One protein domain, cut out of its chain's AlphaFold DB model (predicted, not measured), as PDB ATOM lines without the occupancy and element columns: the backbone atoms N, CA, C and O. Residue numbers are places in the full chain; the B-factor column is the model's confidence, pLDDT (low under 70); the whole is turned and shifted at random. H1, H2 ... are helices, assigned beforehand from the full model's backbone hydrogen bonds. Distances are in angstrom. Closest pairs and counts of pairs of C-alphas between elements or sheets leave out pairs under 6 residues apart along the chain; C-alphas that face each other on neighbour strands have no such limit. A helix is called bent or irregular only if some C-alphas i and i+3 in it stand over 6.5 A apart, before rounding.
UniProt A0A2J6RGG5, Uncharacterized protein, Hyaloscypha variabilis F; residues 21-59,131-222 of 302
ATOM      1  N   GLN A  21     224.176 112.853 209.613       46.16
ATOM      2  CA  GLN A  21     223.631 113.541 208.431       46.16
ATOM      3  C   GLN A  21     222.781 112.603 207.562       46.16
ATOM      4  O   GLN A  21     221.606 112.889 207.326       46.16
ATOM      5  N   TYR A  22     223.308 111.434 207.181       42.12
ATOM      6  CA  TYR A  22     222.547 110.457 206.385       42.12
ATOM      7  C   TYR A  22     221.340 109.859 207.132       42.12
ATOM      8  O   TYR A  22     220.367 109.439 206.501       42.12
ATOM      9  N   ALA A  23     221.353 109.855 208.468       44.22
ATOM     10  CA  ALA A  23     220.237 109.367 209.274       44.22
ATOM     11  C   ALA A  23     219.060 110.360 209.384       44.22
ATOM     12  O   ALA A  23     217.950 109.921 209.694       44.22
ATOM     13  N   LEU A  24     219.247 111.665 209.125       46.66
ATOM     14  CA  LEU A  24     218.233 112.706 209.388       46.66
ATOM     15  C   LEU A  24     216.869 112.435 208.728       46.66
ATOM     16  O   LEU A  24     215.839 112.598 209.382       46.66
ATOM     17  N   PHE A  25     216.844 111.950 207.482       50.56
ATOM     18  CA  PHE A  25     215.594 111.632 206.772       50.56
ATOM     19  C   PHE A  25     214.833 110.424 207.344       50.56
ATOM     20  O   PHE A  25     213.620 110.322 207.171       50.56
ATOM     21  N   PHE A  26     215.523 109.515 208.039       52.81
ATOM     22  CA  PHE A  26     214.956 108.254 208.531       52.81
ATOM     23  C   PHE A  26     214.856 108.177 210.062       52.81
ATOM     24  O   PHE A  26     214.262 107.239 210.594       52.81
ATOM     25  N   HIS A  27     215.350 109.191 210.782       50.97
ATOM     26  CA  HIS A  27     215.568 109.188 212.235       50.97
ATOM     27  C   HIS A  27     214.308 109.031 213.116       50.97
ATOM     28  O   HIS A  27     214.424 108.905 214.339       50.97
ATOM     29  N   ARG A  28     213.104 109.047 212.520       55.59
ATOM     30  CA  ARG A  28     211.806 108.803 213.181       55.59
ATOM     31  C   ARG A  28     210.996 107.627 212.614       55.59
ATOM     32  O   ARG A  28     209.903 107.373 213.121       55.59
ATOM     33  N   LEU A  29     211.485 106.891 211.610       57.28
ATOM     34  CA  LEU A  29     210.801 105.672 211.165       57.28
ATOM     35  C   LEU A  29     210.997 104.573 212.220       57.28
ATOM     36  O   LEU A  29     212.115 104.134 212.485       57.28
ATOM     37  N   THR A  30     209.904 104.123 212.839       62.56
ATOM     38  CA  THR A  30     209.942 103.028 213.822       62.56
ATOM     39  C   THR A  30     210.337 101.702 213.154       62.56
ATOM     40  O   THR A  30     210.097 101.532 211.956       62.56
ATOM     41  N   PRO A  31     210.891 100.718 213.892       62.94
ATOM     42  CA  PRO A  31     211.430  99.473 213.320       62.94
ATOM     43  C   PRO A  31     210.404  98.519 212.667       62.94
ATOM     44  O   PRO A  31     210.771  97.425 212.253       62.94
ATOM     45  N   MET A  32     209.132  98.918 212.538       68.31
ATOM     46  CA  MET A  32     208.205  98.304 211.577       68.31
ATOM     47  C   MET A  32     208.299  98.948 210.186       68.31
ATOM     48  O   MET A  32     208.309  98.247 209.177       68.31
ATOM     49  N   TRP A  33     208.403 100.277 210.102       68.50
ATOM     50  CA  TRP A  33     208.491 100.998 208.827       68.50
ATOM     51  C   TRP A  33     209.771 100.677 208.050       68.50
ATOM     52  O   TRP A  33     209.752 100.719 206.822       68.50
ATOM     53  N   SER A  34     210.852 100.289 208.728       64.50
ATOM     54  CA  SER A  34     212.067  99.752 208.099       64.50
ATOM     55  C   SER A  34     211.817  98.488 207.266       64.50
ATOM     56  O   SER A  34     212.487  98.284 206.259       64.50
ATOM     57  N   LEU A  35     210.839  97.658 207.646       66.75
ATOM     58  CA  LEU A  35     210.436  96.463 206.896       66.75
ATOM     59  C   LEU A  35     209.410  96.803 205.807       66.75
ATOM     60  O   LEU A  35     209.488  96.281 204.695       66.75
ATOM     61  N   PHE A  36     208.472  97.712 206.094       76.25
ATOM     62  CA  PHE A  36     207.441  98.107 205.129       76.25
ATOM     63  C   PHE A  36     207.968  98.993 203.992       76.25
ATOM     64  O   PHE A  36     207.514  98.841 202.865       76.25
ATOM     65  N   THR A  37     208.941  99.875 204.231       74.25
ATOM     66  CA  THR A  37     209.488 100.788 203.205       74.25
ATOM     67  C   THR A  37     210.055 100.055 201.973       74.25
ATOM     68  O   THR A  37     209.588 100.333 200.866       74.25
ATOM     69  N   PRO A  38     210.989  99.085 202.098       68.56
ATOM     70  CA  PRO A  38     211.481  98.338 200.938       68.56
ATOM     71  C   PRO A  38     210.398  97.451 200.301       68.56
ATOM     72  O   PRO A  38     210.421  97.257 199.089       68.56
ATOM     73  N   LEU A  39     209.411  96.967 201.070       77.31
ATOM     74  CA  LEU A  39     208.256  96.233 200.534       77.31
ATOM     75  C   LEU A  39     207.353  97.138 199.674       77.31
ATOM     76  O   LEU A  39     206.918  96.739 198.596       77.31
ATOM     77  N   ILE A  40     207.098  98.371 200.117       82.31
ATOM     78  CA  ILE A  40     206.318  99.370 199.376       82.31
ATOM     79  C   ILE A  40     207.045  99.738 198.077       82.31
ATOM     80  O   ILE A  40     206.431  99.697 197.012       82.31
ATOM     81  N   PHE A  41     208.357  99.996 198.123       78.44
ATOM     82  CA  PHE A  41     209.143 100.216 196.904       78.44
ATOM     83  C   PHE A  41     209.171  98.983 195.987       78.44
ATOM     84  O   PHE A  41     209.060  99.144 194.773       78.44
ATOM     85  N   ALA A  42     209.238  97.762 196.528       76.06
ATOM     86  CA  ALA A  42     209.136  96.531 195.742       76.06
ATOM     87  C   ALA A  42     207.801  96.427 194.988       76.06
ATOM     88  O   ALA A  42     207.785  96.095 193.800       76.06
ATOM     89  N   ILE A  43     206.689  96.746 195.657       83.88
ATOM     90  CA  ILE A  43     205.349  96.769 195.060       83.88
ATOM     91  C   ILE A  43     205.265  97.859 193.983       83.88
ATOM     92  O   ILE A  43     204.834  97.568 192.869       83.88
ATOM     93  N   ILE A  44     205.737  99.079 194.264       82.69
ATOM     94  CA  ILE A  44     205.748 100.195 193.301       82.69
ATOM     95  C   ILE A  44     206.567  99.836 192.053       82.69
ATOM     96  O   ILE A  44     206.044  99.921 190.944       82.69
ATOM     97  N   VAL A  45     207.808  99.363 192.209       79.19
ATOM     98  CA  VAL A  45     208.668  98.943 191.086       79.19
ATOM     99  C   VAL A  45     208.027  97.804 190.286       79.19
ATOM    100  O   VAL A  45     208.069  97.826 189.056       79.19
ATOM    101  N   SER A  46     207.375  96.845 190.951       81.00
ATOM    102  CA  SER A  46     206.664  95.745 190.281       81.00
ATOM    103  C   SER A  46     205.462  96.239 189.469       81.00
ATOM    104  O   SER A  46     205.289  95.826 188.321       81.00
ATOM    105  N   LEU A  47     204.657  97.150 190.027       84.62
ATOM    106  CA  LEU A  47     203.497  97.739 189.350       84.62
ATOM    107  C   LEU A  47     203.916  98.627 188.171       84.62
ATOM    108  O   LEU A  47     203.361  98.481 187.086       84.62
ATOM    109  N   LEU A  48     204.930  99.484 188.343       79.19
ATOM    110  CA  LEU A  48     205.489 100.303 187.261       79.19
ATOM    111  C   LEU A  48     206.081  99.427 186.143       79.19
ATOM    112  O   LEU A  48     205.834  99.689 184.967       79.19
ATOM    113  N   THR A  49     206.781  98.341 186.493       78.25
ATOM    114  CA  THR A  49     207.319  97.376 185.515       78.25
ATOM    115  C   THR A  49     206.196  96.675 184.741       78.25
ATOM    116  O   THR A  49     206.239  96.604 183.514       78.25
ATOM    117  N   LYS A  50     205.135  96.222 185.420       83.62
ATOM    118  CA  LYS A  50     203.969  95.613 184.754       83.62
ATOM    119  C   LYS A  50     203.182  96.619 183.909       83.62
ATOM    120  O   LYS A  50     202.653  96.254 182.859       83.62
ATOM    121  N   TRP A  51     203.154  97.888 184.308       83.56
ATOM    122  CA  TRP A  51     202.526  98.945 183.522       83.56
ATOM    123  C   TRP A  51     203.326  99.255 182.248       83.56
ATOM    124  O   TRP A  51     202.729  99.285 181.170       83.56
ATOM    125  N   ILE A  52     204.661  99.386 182.316       80.06
ATOM    126  CA  ILE A  52     205.481  99.620 181.112       80.06
ATOM    127  C   ILE A  52     205.498  98.411 180.160       80.06
ATOM    128  O   ILE A  52     205.492  98.604 178.943       80.06
ATOM    129  N   GLU A  53     205.414  97.177 180.674       79.81
ATOM    130  CA  GLU A  53     205.139  95.986 179.853       79.81
ATOM    131  C   GLU A  53     203.809  96.136 179.090       79.81
ATOM    132  O   GLU A  53     203.789  96.032 177.865       79.81
ATOM    133  N   SER A  54     202.709  96.457 179.789       79.75
ATOM    134  CA  SER A  54     201.352  96.511 179.206       79.75
ATOM    135  C   SER A  54     201.157  97.544 178.085       79.75
ATOM    136  O   SER A  54     200.251  97.399 177.264       79.75
ATOM    137  N   ILE A  55     201.998  98.581 178.025       79.25
ATOM    138  CA  ILE A  55     201.945  99.626 176.985       79.25
ATOM    139  C   ILE A  55     202.925  99.377 175.828       79.25
ATOM    140  O   ILE A  55     202.890 100.116 174.840       79.25
ATOM    141  N   THR A  56     203.785  98.356 175.931       73.06
ATOM    142  CA  THR A  56     204.832  98.033 174.950       73.06
ATOM    143  C   THR A  56     204.325  96.984 173.947       73.06
ATOM    144  O   THR A  56     204.177  95.813 174.297       73.06
ATOM    145  N   PRO A  57     204.035  97.356 172.685       64.56
ATOM    146  CA  PRO A  57     203.299  96.477 171.775       64.56
ATOM    147  C   PRO A  57     204.162  95.324 171.234       64.56
ATOM    148  O   PRO A  57     205.143  95.557 170.522       64.56
ATOM    149  N   GLY A  58     203.754  94.076 171.480       61.59
ATOM    150  CA  GLY A  58     204.424  92.874 170.964       61.59
ATOM    151  C   GLY A  58     205.253  92.085 171.982       61.59
ATOM    152  O   GLY A  58     206.153  91.351 171.576       61.59
ATOM    153  N   ILE A  59     204.950  92.202 173.280       55.22
ATOM    154  CA  ILE A  59     205.398  91.255 174.326       55.22
ATOM    155  C   ILE A  59     204.375  90.098 174.472       55.22
ATOM    156  O   ILE A  59     204.282  89.431 175.498       55.22
ATOM    157  N   THR A 131     199.193 107.383 170.017       72.06
ATOM    158  CA  THR A 131     200.346 107.599 169.132       72.06
ATOM    159  C   THR A 131     201.606 106.942 169.707       72.06
ATOM    160  O   THR A 131     201.714 106.714 170.915       72.06
ATOM    161  N   SER A 132     202.587 106.629 168.856       70.38
ATOM    162  CA  SER A 132     203.886 106.106 169.309       70.38
ATOM    163  C   SER A 132     204.579 107.069 170.279       70.38
ATOM    164  O   SER A 132     205.112 106.630 171.296       70.38
ATOM    165  N   ALA A 133     204.492 108.377 170.015       76.12
ATOM    166  CA  ALA A 133     205.011 109.430 170.884       76.12
ATOM    167  C   ALA A 133     204.343 109.439 172.271       76.12
ATOM    168  O   ALA A 133     205.046 109.466 173.278       76.12
ATOM    169  N   GLU A 134     203.011 109.339 172.354       78.38
ATOM    170  CA  GLU A 134     202.287 109.280 173.635       78.38
ATOM    171  C   GLU A 134     202.720 108.068 174.479       78.38
ATOM    172  O   GLU A 134     203.006 108.201 175.671       78.38
ATOM    173  N   ARG A 135     202.834 106.886 173.853       77.38
ATOM    174  CA  ARG A 135     203.304 105.665 174.532       77.38
ATOM    175  C   ARG A 135     204.753 105.796 174.997       77.38
ATOM    176  O   ARG A 135     205.065 105.358 176.102       77.38
ATOM    177  N   PHE A 136     205.617 106.415 174.193       81.81
ATOM    178  CA  PHE A 136     207.009 106.669 174.558       81.81
ATOM    179  C   PHE A 136     207.138 107.658 175.727       81.81
ATOM    180  O   PHE A 136     207.888 107.385 176.665       81.81
ATOM    181  N   VAL A 137     206.388 108.766 175.728       84.25
ATOM    182  CA  VAL A 137     206.396 109.749 176.828       84.25
ATOM    183  C   VAL A 137     205.882 109.116 178.124       84.25
ATOM    184  O   VAL A 137     206.559 109.189 179.149       84.25
ATOM    185  N   MET A 138     204.743 108.415 178.074       80.50
ATOM    186  CA  MET A 138     204.184 107.705 179.232       80.50
ATOM    187  C   MET A 138     205.143 106.620 179.752       80.50
ATOM    188  O   MET A 138     205.408 106.557 180.951       80.50
ATOM    189  N   GLY A 139     205.726 105.810 178.864       81.19
ATOM    190  CA  GLY A 139     206.726 104.806 179.234       81.19
ATOM    191  C   GLY A 139     208.005 105.410 179.817       81.19
ATOM    192  O   GLY A 139     208.563 104.858 180.758       81.19
ATOM    193  N   THR A 140     208.440 106.573 179.330       83.31
ATOM    194  CA  THR A 140     209.603 107.290 179.878       83.31
ATOM    195  C   THR A 140     209.316 107.829 181.278       83.31
ATOM    196  O   THR A 140     210.143 107.654 182.169       83.31
ATOM    197  N   ALA A 141     208.129 108.391 181.524       80.88
ATOM    198  CA  ALA A 141     207.720 108.821 182.863       80.88
ATOM    199  C   ALA A 141     207.658 107.643 183.860       80.88
ATOM    200  O   ALA A 141     208.155 107.754 184.984       80.88
ATOM    201  N   ILE A 142     207.122 106.490 183.439       84.00
ATOM    202  CA  ILE A 142     207.086 105.254 184.243       84.00
ATOM    203  C   ILE A 142     208.509 104.723 184.509       84.00
ATOM    204  O   ILE A 142     208.826 104.332 185.635       84.00
ATOM    205  N   PHE A 143     209.395 104.756 183.507       82.94
ATOM    206  CA  PHE A 143     210.783 104.309 183.631       82.94
ATOM    207  C   PHE A 143     211.595 105.197 184.590       82.94
ATOM    208  O   PHE A 143     212.221 104.680 185.515       82.94
ATOM    209  N   LEU A 144     211.505 106.524 184.457       81.00
ATOM    210  CA  LEU A 144     212.129 107.474 185.386       81.00
ATOM    211  C   LEU A 144     211.588 107.313 186.817       81.00
ATOM    212  O   LEU A 144     212.368 107.284 187.768       81.00
ATOM    213  N   SER A 145     210.275 107.105 186.973       79.19
ATOM    214  CA  SER A 145     209.656 106.806 188.276       79.19
ATOM    215  C   SER A 145     210.183 105.501 188.884       79.19
ATOM    216  O   SER A 145     210.351 105.401 190.101       79.19
ATOM    217  N   THR A 146     210.494 104.505 188.047       81.19
ATOM    218  CA  THR A 146     211.105 103.237 188.476       81.19
ATOM    219  C   THR A 146     212.541 103.447 188.957       81.19
ATOM    220  O   THR A 146     212.899 102.948 190.023       81.19
ATOM    221  N   ILE A 147     213.346 104.228 188.226       83.19
ATOM    222  CA  ILE A 147     214.721 104.579 188.623       83.19
ATOM    223  C   ILE A 147     214.718 105.333 189.960       83.19
ATOM    224  O   ILE A 147     215.432 104.939 190.881       83.19
ATOM    225  N   ALA A 148     213.877 106.361 190.102       78.38
ATOM    226  CA  ALA A 148     213.756 107.126 191.344       78.38
ATOM    227  C   ALA A 148     213.321 106.240 192.527       78.38
ATOM    228  O   ALA A 148     213.890 106.333 193.614       78.38
ATOM    229  N   SER A 149     212.372 105.323 192.305       81.25
ATOM    230  CA  SER A 149     211.927 104.356 193.322       81.25
ATOM    231  C   SER A 149     213.046 103.404 193.757       81.25
ATOM    232  O   SER A 149     213.194 103.138 194.948       81.25
ATOM    233  N   LEU A 150     213.866 102.911 192.820       81.75
ATOM    234  CA  LEU A 150     215.030 102.078 193.141       81.75
ATOM    235  C   LEU A 150     216.111 102.861 193.892       81.75
ATOM    236  O   LEU A 150     216.672 102.333 194.848       81.75
ATOM    237  N   PHE A 151     216.384 104.106 193.500       80.50
ATOM    238  CA  PHE A 151     217.374 104.958 194.161       80.50
ATOM    239  C   PHE A 151     216.977 105.273 195.613       80.50
ATOM    240  O   PHE A 151     217.768 105.060 196.529       80.50
ATOM    241  N   LEU A 152     215.723 105.675 195.847       79.00
ATOM    242  CA  LEU A 152     215.199 105.905 197.199       79.00
ATOM    243  C   LEU A 152     215.174 104.616 198.039       79.00
ATOM    244  O   LEU A 152     215.486 104.654 199.228       79.00
ATOM    245  N   CYS A 153     214.873 103.466 197.425       80.50
ATOM    246  CA  CYS A 153     214.966 102.163 198.085       80.50
ATOM    247  C   CYS A 153     216.418 101.808 198.462       80.50
ATOM    248  O   CYS A 153     216.658 101.337 199.572       80.50
ATOM    249  N   ALA A 154     217.396 102.091 197.593       82.31
ATOM    250  CA  ALA A 154     218.816 101.881 197.877       82.31
ATOM    251  C   ALA A 154     219.299 102.739 199.057       82.31
ATOM    252  O   ALA A 154     219.926 102.207 199.973       82.31
ATOM    253  N   LEU A 155     218.952 104.032 199.077       78.38
ATOM    254  CA  LEU A 155     219.273 104.936 200.189       78.38
ATOM    255  C   LEU A 155     218.615 104.483 201.501       78.38
ATOM    256  O   LEU A 155     219.276 104.440 202.538       78.38
ATOM    257  N   ALA A 156     217.341 104.075 201.459       76.81
ATOM    258  CA  ALA A 156     216.653 103.530 202.628       76.81
ATOM    259  C   ALA A 156     217.342 102.253 203.146       76.81
ATOM    260  O   ALA A 156     217.599 102.134 204.343       76.81
ATOM    261  N   LEU A 157     217.704 101.314 202.266       78.38
ATOM    262  CA  LEU A 157     218.420 100.093 202.652       78.38
ATOM    263  C   LEU A 157     219.829 100.382 203.192       78.38
ATOM    264  O   LEU A 157     220.240  99.742 204.159       78.38
ATOM    265  N   GLN A 158     220.551 101.362 202.642       78.25
ATOM    266  CA  GLN A 158     221.834 101.815 203.190       78.25
ATOM    267  C   GLN A 158     221.663 102.396 204.603       78.25
ATOM    268  O   GLN A 158     222.359 101.960 205.522       78.25
ATOM    269  N   ALA A 159     220.695 103.294 204.814       73.19
ATOM    270  CA  ALA A 159     220.393 103.839 206.138       73.19
ATOM    271  C   ALA A 159     220.039 102.728 207.149       73.19
ATOM    272  O   ALA A 159     220.523 102.739 208.280       73.19
ATOM    273  N   LEU A 160     219.272 101.714 206.736       72.88
ATOM    274  CA  LEU A 160     218.940 100.570 207.592       72.88
ATOM    275  C   LEU A 160     220.138  99.655 207.883       72.88
ATOM    276  O   LEU A 160     220.255  99.165 209.002       72.88
ATOM    277  N   ILE A 161     221.031  99.421 206.919       73.75
ATOM    278  CA  ILE A 161     222.193  98.529 207.088       73.75
ATOM    279  C   ILE A 161     223.312  99.179 207.917       73.75
ATOM    280  O   ILE A 161     223.990  98.473 208.674       73.75
ATOM    281  N   PHE A 162     223.512 100.493 207.774       70.19
ATOM    282  CA  PHE A 162     224.669 101.205 208.327       70.19
ATOM    283  C   PHE A 162     224.342 102.167 209.484       70.19
ATOM    284  O   PHE A 162     225.186 102.323 210.359       70.19
ATOM    285  N   CYS A 163     223.139 102.754 209.556       67.50
ATOM    286  CA  CYS A 163     222.782 103.751 210.587       67.50
ATOM    287  C   CYS A 163     221.933 103.181 211.749       67.50
ATOM    288  O   CYS A 163     221.435 103.931 212.590       67.50
ATOM    289  N   GLN A 164     221.744 101.856 211.832       61.75
ATOM    290  CA  GLN A 164     221.057 101.191 212.952       61.75
ATOM    291  C   GLN A 164     221.896 101.241 214.243       61.75
ATOM    292  O   GLN A 164     222.646 100.321 214.562       61.75
ATOM    293  N   HIS A 165     221.711 102.308 215.025       49.88
ATOM    294  CA  HIS A 165     222.434 102.600 216.277       49.88
ATOM    295  C   HIS A 165     222.355 101.500 217.363       49.88
ATOM    296  O   HIS A 165     223.135 101.513 218.307       49.88
ATOM    297  N   TRP A 166     221.418 100.552 217.250       47.47
ATOM    298  CA  TRP A 166     221.165  99.513 218.259       47.47
ATOM    299  C   TRP A 166     221.827  98.161 217.977       47.47
ATOM    300  O   TRP A 166     221.920  97.331 218.879       47.47
ATOM    301  N   SER A 167     222.271  97.917 216.743       44.50
ATOM    302  CA  SER A 167     223.090  96.759 216.378       44.50
ATOM    303  C   SER A 167     223.566  96.909 214.932       44.50
ATOM    304  O   SER A 167     222.724  97.101 214.047       44.50
ATOM    305  N   PRO A 168     224.869  96.752 214.632       55.78
ATOM    306  CA  PRO A 168     225.294  96.527 213.262       55.78
ATOM    307  C   PRO A 168     224.730  95.175 212.806       55.78
ATOM    308  O   PRO A 168     225.284  94.124 213.131       55.78
ATOM    309  N   LEU A 169     223.624  95.219 212.048       58.47
ATOM    310  CA  LEU A 169     222.963  94.057 211.435       58.47
ATOM    311  C   LEU A 169     224.007  93.049 210.962       58.47
ATOM    312  O   LEU A 169     224.882  93.411 210.170       58.47
ATOM    313  N   SER A 170     223.932  91.807 211.446       68.31
ATOM    314  CA  SER A 170     224.955  90.812 211.132       68.31
ATOM    315  C   SER A 170     225.035  90.561 209.622       68.31
ATOM    316  O   SER A 170     224.103  90.840 208.859       68.31
ATOM    317  N   LEU A 171     226.184  90.060 209.167       69.81
ATOM    318  CA  LEU A 171     226.520  89.955 207.743       69.81
ATOM    319  C   LEU A 171     225.457  89.192 206.920       69.81
ATOM    320  O   LEU A 171     225.232  89.513 205.757       69.81
ATOM    321  N   PHE A 172     224.743  88.251 207.543       72.50
ATOM    322  CA  PHE A 172     223.692  87.453 206.909       72.50
ATOM    323  C   PHE A 172     222.417  88.272 206.565       72.50
ATOM    324  O   PHE A 172     222.099  88.360 205.379       72.50
ATOM    325  N   PRO A 173     221.739  88.974 207.503       74.38
ATOM    326  CA  PRO A 173     220.734  89.994 207.179       74.38
ATOM    327  C   PRO A 173     221.158  91.017 206.118       74.38
ATOM    328  O   PRO A 173     220.358  91.332 205.239       74.38
ATOM    329  N   ARG A 174     222.406  91.515 206.150       75.31
ATOM    330  CA  ARG A 174     222.897  92.468 205.131       75.31
ATOM    331  C   ARG A 174     222.853  91.861 203.727       75.31
ATOM    332  O   ARG A 174     222.361  92.505 202.805       75.31
ATOM    333  N   ILE A 175     223.317  90.618 203.578       77.06
ATOM    334  CA  ILE A 175     223.252  89.874 202.311       77.06
ATOM    335  C   ILE A 175     221.799  89.647 201.877       77.06
ATOM    336  O   ILE A 175     221.505  89.804 200.696       77.06
ATOM    337  N   ILE A 176     220.879  89.342 202.800       80.56
ATOM    338  CA  ILE A 176     219.452  89.158 202.478       80.56
ATOM    339  C   ILE A 176     218.837  90.449 201.918       80.56
ATOM    340  O   ILE A 176     218.205  90.406 200.865       80.56
ATOM    341  N   TYR A 177     219.049  91.599 202.568       79.00
ATOM    342  CA  TYR A 177     218.530  92.881 202.073       79.00
ATOM    343  C   TYR A 177     219.108  93.255 200.704       79.00
ATOM    344  O   TYR A 177     218.351  93.645 199.813       79.00
ATOM    345  N   TRP A 178     220.418  93.072 200.502       81.06
ATOM    346  CA  TRP A 178     221.034  93.287 199.191       81.06
ATOM    347  C   TRP A 178     220.495  92.323 198.131       81.06
ATOM    348  O   TRP A 178     220.162  92.779 197.046       81.06
ATOM    349  N   ALA A 179     220.319  91.034 198.439       80.94
ATOM    350  CA  ALA A 179     219.767  90.049 197.506       80.94
ATOM    351  C   ALA A 179     218.311  90.354 197.107       80.94
ATOM    352  O   ALA A 179     217.953  90.218 195.936       80.94
ATOM    353  N   ILE A 180     217.478  90.814 198.048       82.50
ATOM    354  CA  ILE A 180     216.117  91.289 197.752       82.50
ATOM    355  C   ILE A 180     216.182  92.498 196.809       82.50
ATOM    356  O   ILE A 180     215.479  92.523 195.800       82.50
ATOM    357  N   PHE A 181     217.071  93.460 197.070       83.50
ATOM    358  CA  PHE A 181     217.283  94.609 196.187       83.50
ATOM    359  C   PHE A 181     217.784  94.204 194.785       83.50
ATOM    360  O   PHE A 181     217.301  94.753 193.790       83.50
ATOM    361  N   SER A 182     218.657  93.191 194.675       81.44
ATOM    362  CA  SER A 182     219.090  92.608 193.393       81.44
ATOM    363  C   SER A 182     217.910  92.121 192.556       81.44
ATOM    364  O   SER A 182     217.889  92.327 191.344       81.44
ATOM    365  N   LEU A 183     216.917  91.485 193.189       81.56
ATOM    366  CA  LEU A 183     215.722  90.979 192.508       81.56
ATOM    367  C   LEU A 183     214.822  92.118 192.005       81.56
ATOM    368  O   LEU A 183     214.275  92.013 190.907       81.56
ATOM    369  N   LEU A 184     214.717  93.229 192.746       82.56
ATOM    370  CA  LEU A 184     213.973  94.422 192.307       82.56
ATOM    371  C   LEU A 184     214.655  95.119 191.127       82.56
ATOM    372  O   LEU A 184     214.000  95.430 190.131       82.56
ATOM    373  N   CYS A 185     215.976  95.303 191.203       82.12
ATOM    374  CA  CYS A 185     216.767  95.810 190.084       82.12
ATOM    375  C   CYS A 185     216.668  94.871 188.873       82.12
ATOM    376  O   CYS A 185     216.518  95.332 187.742       82.12
ATOM    377  N   GLY A 186     216.668  93.556 189.113       78.94
ATOM    378  CA  GLY A 186     216.451  92.529 188.100       78.94
ATOM    379  C   GLY A 186     215.100  92.673 187.391       78.94
ATOM    380  O   GLY A 186     215.055  92.717 186.161       78.94
ATOM    381  N   GLY A 187     214.012  92.844 188.146       78.88
ATOM    382  CA  GLY A 187     212.686  93.155 187.600       78.88
ATOM    383  C   GLY A 187     212.689  94.428 186.749       78.88
ATOM    384  O   GLY A 187     212.209  94.413 185.613       78.88
ATOM    385  N   ALA A 188     213.329  95.492 187.234       81.44
ATOM    386  CA  ALA A 188     213.459  96.745 186.496       81.44
ATOM    387  C   ALA A 188     214.292  96.630 185.201       81.44
ATOM    388  O   ALA A 188     214.100  97.453 184.306       81.44
ATOM    389  N   THR A 189     215.138  95.602 185.015       81.62
ATOM    390  CA  THR A 189     215.778  95.348 183.700       81.62
ATOM    391  C   THR A 189     214.759  94.995 182.615       81.62
ATOM    392  O   THR A 189     214.942  95.369 181.455       81.62
ATOM    393  N   THR A 190     213.645  94.350 182.981       80.00
ATOM    394  CA  THR A 190     212.502  94.126 182.083       80.00
ATOM    395  C   THR A 190     211.841  95.454 181.733       80.00
ATOM    396  O   THR A 190     211.604  95.717 180.556       80.00
ATOM    397  N   GLY A 191     211.641  96.338 182.717       80.75
ATOM    398  CA  GLY A 191     211.130  97.694 182.492       80.75
ATOM    399  C   GLY A 191     212.025  98.526 181.566       80.75
ATOM    400  O   GLY A 191     211.536  99.104 180.599       80.75
ATOM    401  N   ALA A 192     213.342  98.505 181.787       81.94
ATOM    402  CA  ALA A 192     214.332  99.134 180.911       81.94
ATOM    403  C   ALA A 192     214.311  98.542 179.490       81.94
ATOM    404  O   ALA A 192     214.379  99.277 178.506       81.94
ATOM    405  N   SER A 193     214.152  97.222 179.361       80.88
ATOM    406  CA  SER A 193     214.031  96.545 178.062       80.88
ATOM    407  C   SER A 193     212.750  96.947 177.319       80.88
ATOM    408  O   SER A 193     212.790  97.165 176.110       80.88
ATOM    409  N   CYS A 194     211.631  97.110 178.033       81.12
ATOM    410  CA  CYS A 194     210.376  97.636 177.485       81.12
ATOM    411  C   CYS A 194     210.532  99.098 177.041       81.12
ATOM    412  O   CYS A 194     210.165  99.450 175.919       81.12
ATOM    413  N   TRP A 195     211.165  99.935 177.870       85.56
ATOM    414  CA  TRP A 195     211.482 101.322 177.524       85.56
ATOM    415  C   TRP A 195     212.374 101.423 176.276       85.56
ATOM    416  O   TRP A 195     212.084 102.221 175.387       85.56
ATOM    417  N   LEU A 196     213.389 100.563 176.134       81.06
ATOM    418  CA  LEU A 196     214.224 100.490 174.927       81.06
ATOM    419  C   LEU A 196     213.440 100.047 173.679       81.06
ATOM    420  O   LEU A 196     213.744 100.507 172.576       81.06
ATOM    421  N   MET A 197     212.417  99.195 173.819       78.00
ATOM    422  CA  MET A 197     211.512  98.876 172.705       78.00
ATOM    423  C   MET A 197     210.666 100.088 172.302       78.00
ATOM    424  O   MET A 197     210.614 100.396 171.111       78.00
ATOM    425  N   LEU A 198     210.078 100.804 173.268       79.31
ATOM    426  CA  LEU A 198     209.325 102.043 173.022       79.31
ATOM    427  C   LEU A 198     210.206 103.129 172.380       79.31
ATOM    428  O   LEU A 198     209.786 103.761 171.412       79.31
ATOM    429  N   LEU A 199     211.440 103.300 172.868       79.06
ATOM    430  CA  LEU A 199     212.426 104.217 172.295       79.06
ATOM    431  C   LEU A 199     212.729 103.854 170.840       79.06
ATOM    432  O   LEU A 199     212.658 104.720 169.978       79.06
ATOM    433  N   ARG A 200     213.019 102.582 170.537       76.12
ATOM    434  CA  ARG A 200     213.288 102.121 169.163       76.12
ATOM    435  C   ARG A 200     212.088 102.331 168.235       76.12
ATOM    436  O   ARG A 200     212.276 102.663 167.067       76.12
ATOM    437  N   ASP A 201     210.870 102.125 168.728       71.38
ATOM    438  CA  ASP A 201     209.651 102.269 167.928       71.38
ATOM    439  C   ASP A 201     209.320 103.739 167.598       71.38
ATOM    440  O   ASP A 201     208.643 104.003 166.601       71.38
ATOM    441  N   LEU A 202     209.853 104.702 168.363       74.12
ATOM    442  CA  LEU A 202     209.777 106.136 168.055       74.12
ATOM    443  C   LEU A 202     210.490 106.496 166.735       74.12
ATOM    444  O   LEU A 202     210.086 107.435 166.058       74.12
ATOM    445  N   TRP A 203     211.503 105.719 166.330       74.31
ATOM    446  CA  TRP A 203     212.294 105.932 165.106       74.31
ATOM    447  C   TRP A 203     211.624 105.359 163.836       74.31
ATOM    448  O   TRP A 203     212.241 105.301 162.771       74.31
ATOM    449  N   GLY A 204     210.358 104.938 163.929       62.81
ATOM    450  CA  GLY A 204     209.501 104.668 162.775       62.81
ATOM    451  C   GLY A 204     209.421 103.207 162.293       62.81
ATOM    452  O   GLY A 204     210.152 102.315 162.751       62.81
ATOM    453  N   PRO A 205     208.486 102.932 161.360       56.25
ATOM    454  CA  PRO A 205     208.139 101.583 160.921       56.25
ATOM    455  C   PRO A 205     209.285 100.927 160.138       56.25
ATOM    456  O   PRO A 205     209.510 101.192 158.962       56.25
ATOM    457  N   GLY A 206     210.010 100.031 160.805       60.41
ATOM    458  CA  GLY A 206     211.113  99.261 160.216       60.41
ATOM    459  C   GLY A 206     212.318  99.104 161.141       60.41
ATOM    460  O   GLY A 206     213.052  98.121 161.024       60.41
ATOM    461  N   MET A 207     212.484  99.990 162.128       66.50
ATOM    462  CA  MET A 207     213.606  99.928 163.079       66.50
ATOM    463  C   MET A 207     213.606  98.643 163.922       66.50
ATOM    464  O   MET A 207     214.671  98.131 164.257       66.50
ATOM    465  N   ARG A 208     212.432  98.027 164.131       65.38
ATOM    466  CA  ARG A 208     212.280  96.671 164.694       65.38
ATOM    467  C   ARG A 208     213.052  95.578 163.939       65.38
ATOM    468  O   ARG A 208     213.502  94.632 164.575       65.38
ATOM    469  N   LYS A 209     213.195  95.696 162.610       62.59
ATOM    470  CA  LYS A 209     213.952  94.750 161.764       62.59
ATOM    471  C   LYS A 209     215.447  95.084 161.716       62.59
ATOM    472  O   LYS A 209     216.256  94.169 161.672       62.59
ATOM    473  N   LYS A 210     215.807  96.376 161.734       63.84
ATOM    474  CA  LYS A 210     217.210  96.837 161.719       63.84
ATOM    475  C   LYS A 210     217.926  96.598 163.053       63.84
ATOM    476  O   LYS A 210     219.092  96.227 163.052       63.84
ATOM    477  N   PHE A 211     217.221  96.772 164.174       64.81
ATOM    478  CA  PHE A 211     217.764  96.636 165.529       64.81
ATOM    479  C   PHE A 211     216.932  95.639 166.363       64.81
ATOM    480  O   PHE A 211     216.060  96.032 167.157       64.81
ATOM    481  N   PRO A 212     217.163  94.324 166.178       67.75
ATOM    482  CA  PRO A 212     216.576  93.290 167.020       67.75
ATOM    483  C   PRO A 212     217.275  93.267 168.389       67.75
ATOM    484  O   PRO A 212     218.431  92.868 168.508       67.75
ATOM    485  N   ILE A 213     216.559  93.666 169.445       66.06
ATOM    486  CA  ILE A 213     217.031  93.503 170.827       66.06
ATOM    487  C   ILE A 213     217.084  91.999 171.125       66.06
ATOM    488  O   ILE A 213     216.052  91.323 171.114       66.06
ATOM    489  N   SER A 214     218.283  91.458 171.347       67.94
ATOM    490  CA  SER A 214     218.458  90.027 171.599       67.94
ATOM    491  C   SER A 214     218.051  89.669 173.031       67.94
ATOM    492  O   SER A 214     218.355  90.385 173.986       67.94
ATOM    493  N   LYS A 215     217.404  88.509 173.206       64.81
ATOM    494  CA  LYS A 215     217.091  87.977 174.546       64.81
ATOM    495  C   LYS A 215     218.368  87.731 175.366       64.81
ATOM    496  O   LYS A 215     218.354  87.870 176.582       64.81
ATOM    497  N   THR A 216     219.485  87.440 174.694       65.88
ATOM    498  CA  THR A 216     220.812  87.272 175.301       65.88
ATOM    499  C   THR A 216     221.301  88.540 176.000       65.88
ATOM    500  O   THR A 216     221.784  88.446 177.123       65.88
ATOM    501  N   ALA A 217     221.125  89.722 175.393       64.88
ATOM    502  CA  ALA A 217     221.513  90.992 176.014       64.88
ATOM    503  C   ALA A 217     220.700  91.274 177.290       64.88
ATOM    504  O   ALA A 217     221.254  91.722 178.292       64.88
ATOM    505  N   MET A 218     219.404  90.933 177.288       65.44
ATOM    506  CA  MET A 218     218.549  91.029 178.477       65.44
ATOM    507  C   MET A 218     219.014  90.079 179.595       65.44
ATOM    508  O   MET A 218     219.130  90.507 180.741       65.44
ATOM    509  N   LEU A 219     219.354  88.819 179.279       67.06
ATOM    510  CA  LEU A 219     219.923  87.889 180.268       67.06
ATOM    511  C   LEU A 219     221.289  88.357 180.799       67.06
ATOM    512  O   LEU A 219     221.544  88.223 181.992       67.06
ATOM    513  N   GLN A 220     222.156  88.915 179.950       68.56
ATOM    514  CA  GLN A 220     223.456  89.448 180.373       68.56
ATOM    515  C   GLN A 220     223.305  90.670 181.291       68.56
ATOM    516  O   GLN A 220     223.991  90.742 182.309       68.56
ATOM    517  N   GLY A 221     222.374  91.581 180.990       66.81
ATOM    518  CA  GLY A 221     222.034  92.702 181.870       66.81
ATOM    519  C   GLY A 221     221.488  92.236 183.223       66.81
ATOM    520  O   GLY A 221     221.953  92.697 184.265       66.81
ATOM    521  N   LEU A 222     220.572  91.260 183.218       66.62
ATOM    522  CA  LEU A 222     220.031  90.646 184.434       66.62
ATOM    523  C   LEU A 222     221.134  89.982 185.279       66.62
ATOM    524  O   LEU A 222     221.201  90.203 186.484       66.62
TER     525      LEU A 222
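Overview. This is residues 21 to 59 and 131 to 222 of the 302 residues of an uncharacterized protein of Hyaloscypha variabilis F (UniProt A0A2J6RGG5). Look first for H3, the longest helix, which runs side by side with H2 and H1 in an up-and-down bundle of three, each running against the one before it in the chain; together they make a long rod. Beyond one end of H3 the chain turns through the small helix H4 and folds back, and H5 packs on residues 186 to 193 of H3. The printed part has 131 residues with five named helices, H1 to H5 in chain order, and no named strand, and its class is all helix. The whole is loose, with a radius of gyration of the C-alphas of 17.9 A and spans of 59 by 28 by 23 A.

Along the chain. Find C-alpha 171 at (226.520, 89.955, 207.743); from there H3, residues 171 to 202, runs 46.0 A to C-alpha 202 at (209.777, 106.136, 168.055). Go back along the chain to H2, residues 132 to 162, 44.5 A long, and to H1, residues 33 to 54, 30.8 A long. H1 is neither bent nor irregular, but only just: C-alphas 35 and 38 are 6.3 A apart. After H3 come H4, residues 207 to 210, and H5, residues 215 to 222, which ends at C-alpha 222 at (220.031, 90.646, 184.434).

Arrangement. Begin at H3, the hub, touching four other helices. H2 and H3 touch as a helical hairpin, opposite ways at a shallow tilt of 12 degrees, with the closest C-alphas, those of Phe 136 and Leu 198, 5.4 A apart. With residues 184 to 195 alone H3 touches H1, the same way at a shallow tilt of 23 degrees; the closest C-alphas, of Thr 49 and Gly 191, are 4.9 A apart. H1 and H2 touch, opposite ways at a shallow tilt of 19 degrees, with the C-alphas of Val 45 and Thr 146 closest at 5.6 A. H5 touches residues 186 to 193 of H3, opposite ways at a tilt of 38 degrees, only just steep; the C-alphas of Gly 186 and Leu 222 are closest at 5.5 A. H3 and H4 touch only at the corner, where the C-alphas of Arg 200 and Met 207 are closest at 6.5 A. H4 and H5 are each apart from H1 and H2, and from each other. In H2 and H5 every O i to N i+4 pair is within hydrogen-bond range, in H1 16 of 18 and in H3 26 of 28; H4 is too short for such a pair.

Size, cuts and confidence. The C-alphas farthest apart, of Trp 166 and Gly 206, are 58.9 A apart. Residues 60 to 130 are not printed, and C-alphas 59 and 131 are 17.9 A apart across this cut. Of the links that are printed whole, H3 to H4 and H4 to H5 are tight and H2 to H3 is short. Mean pLDDT of the printed part is 72.5; look for values under 70 at residues 21 to 35, 38, 57 to 59, 163 to 171 and 204 to 222.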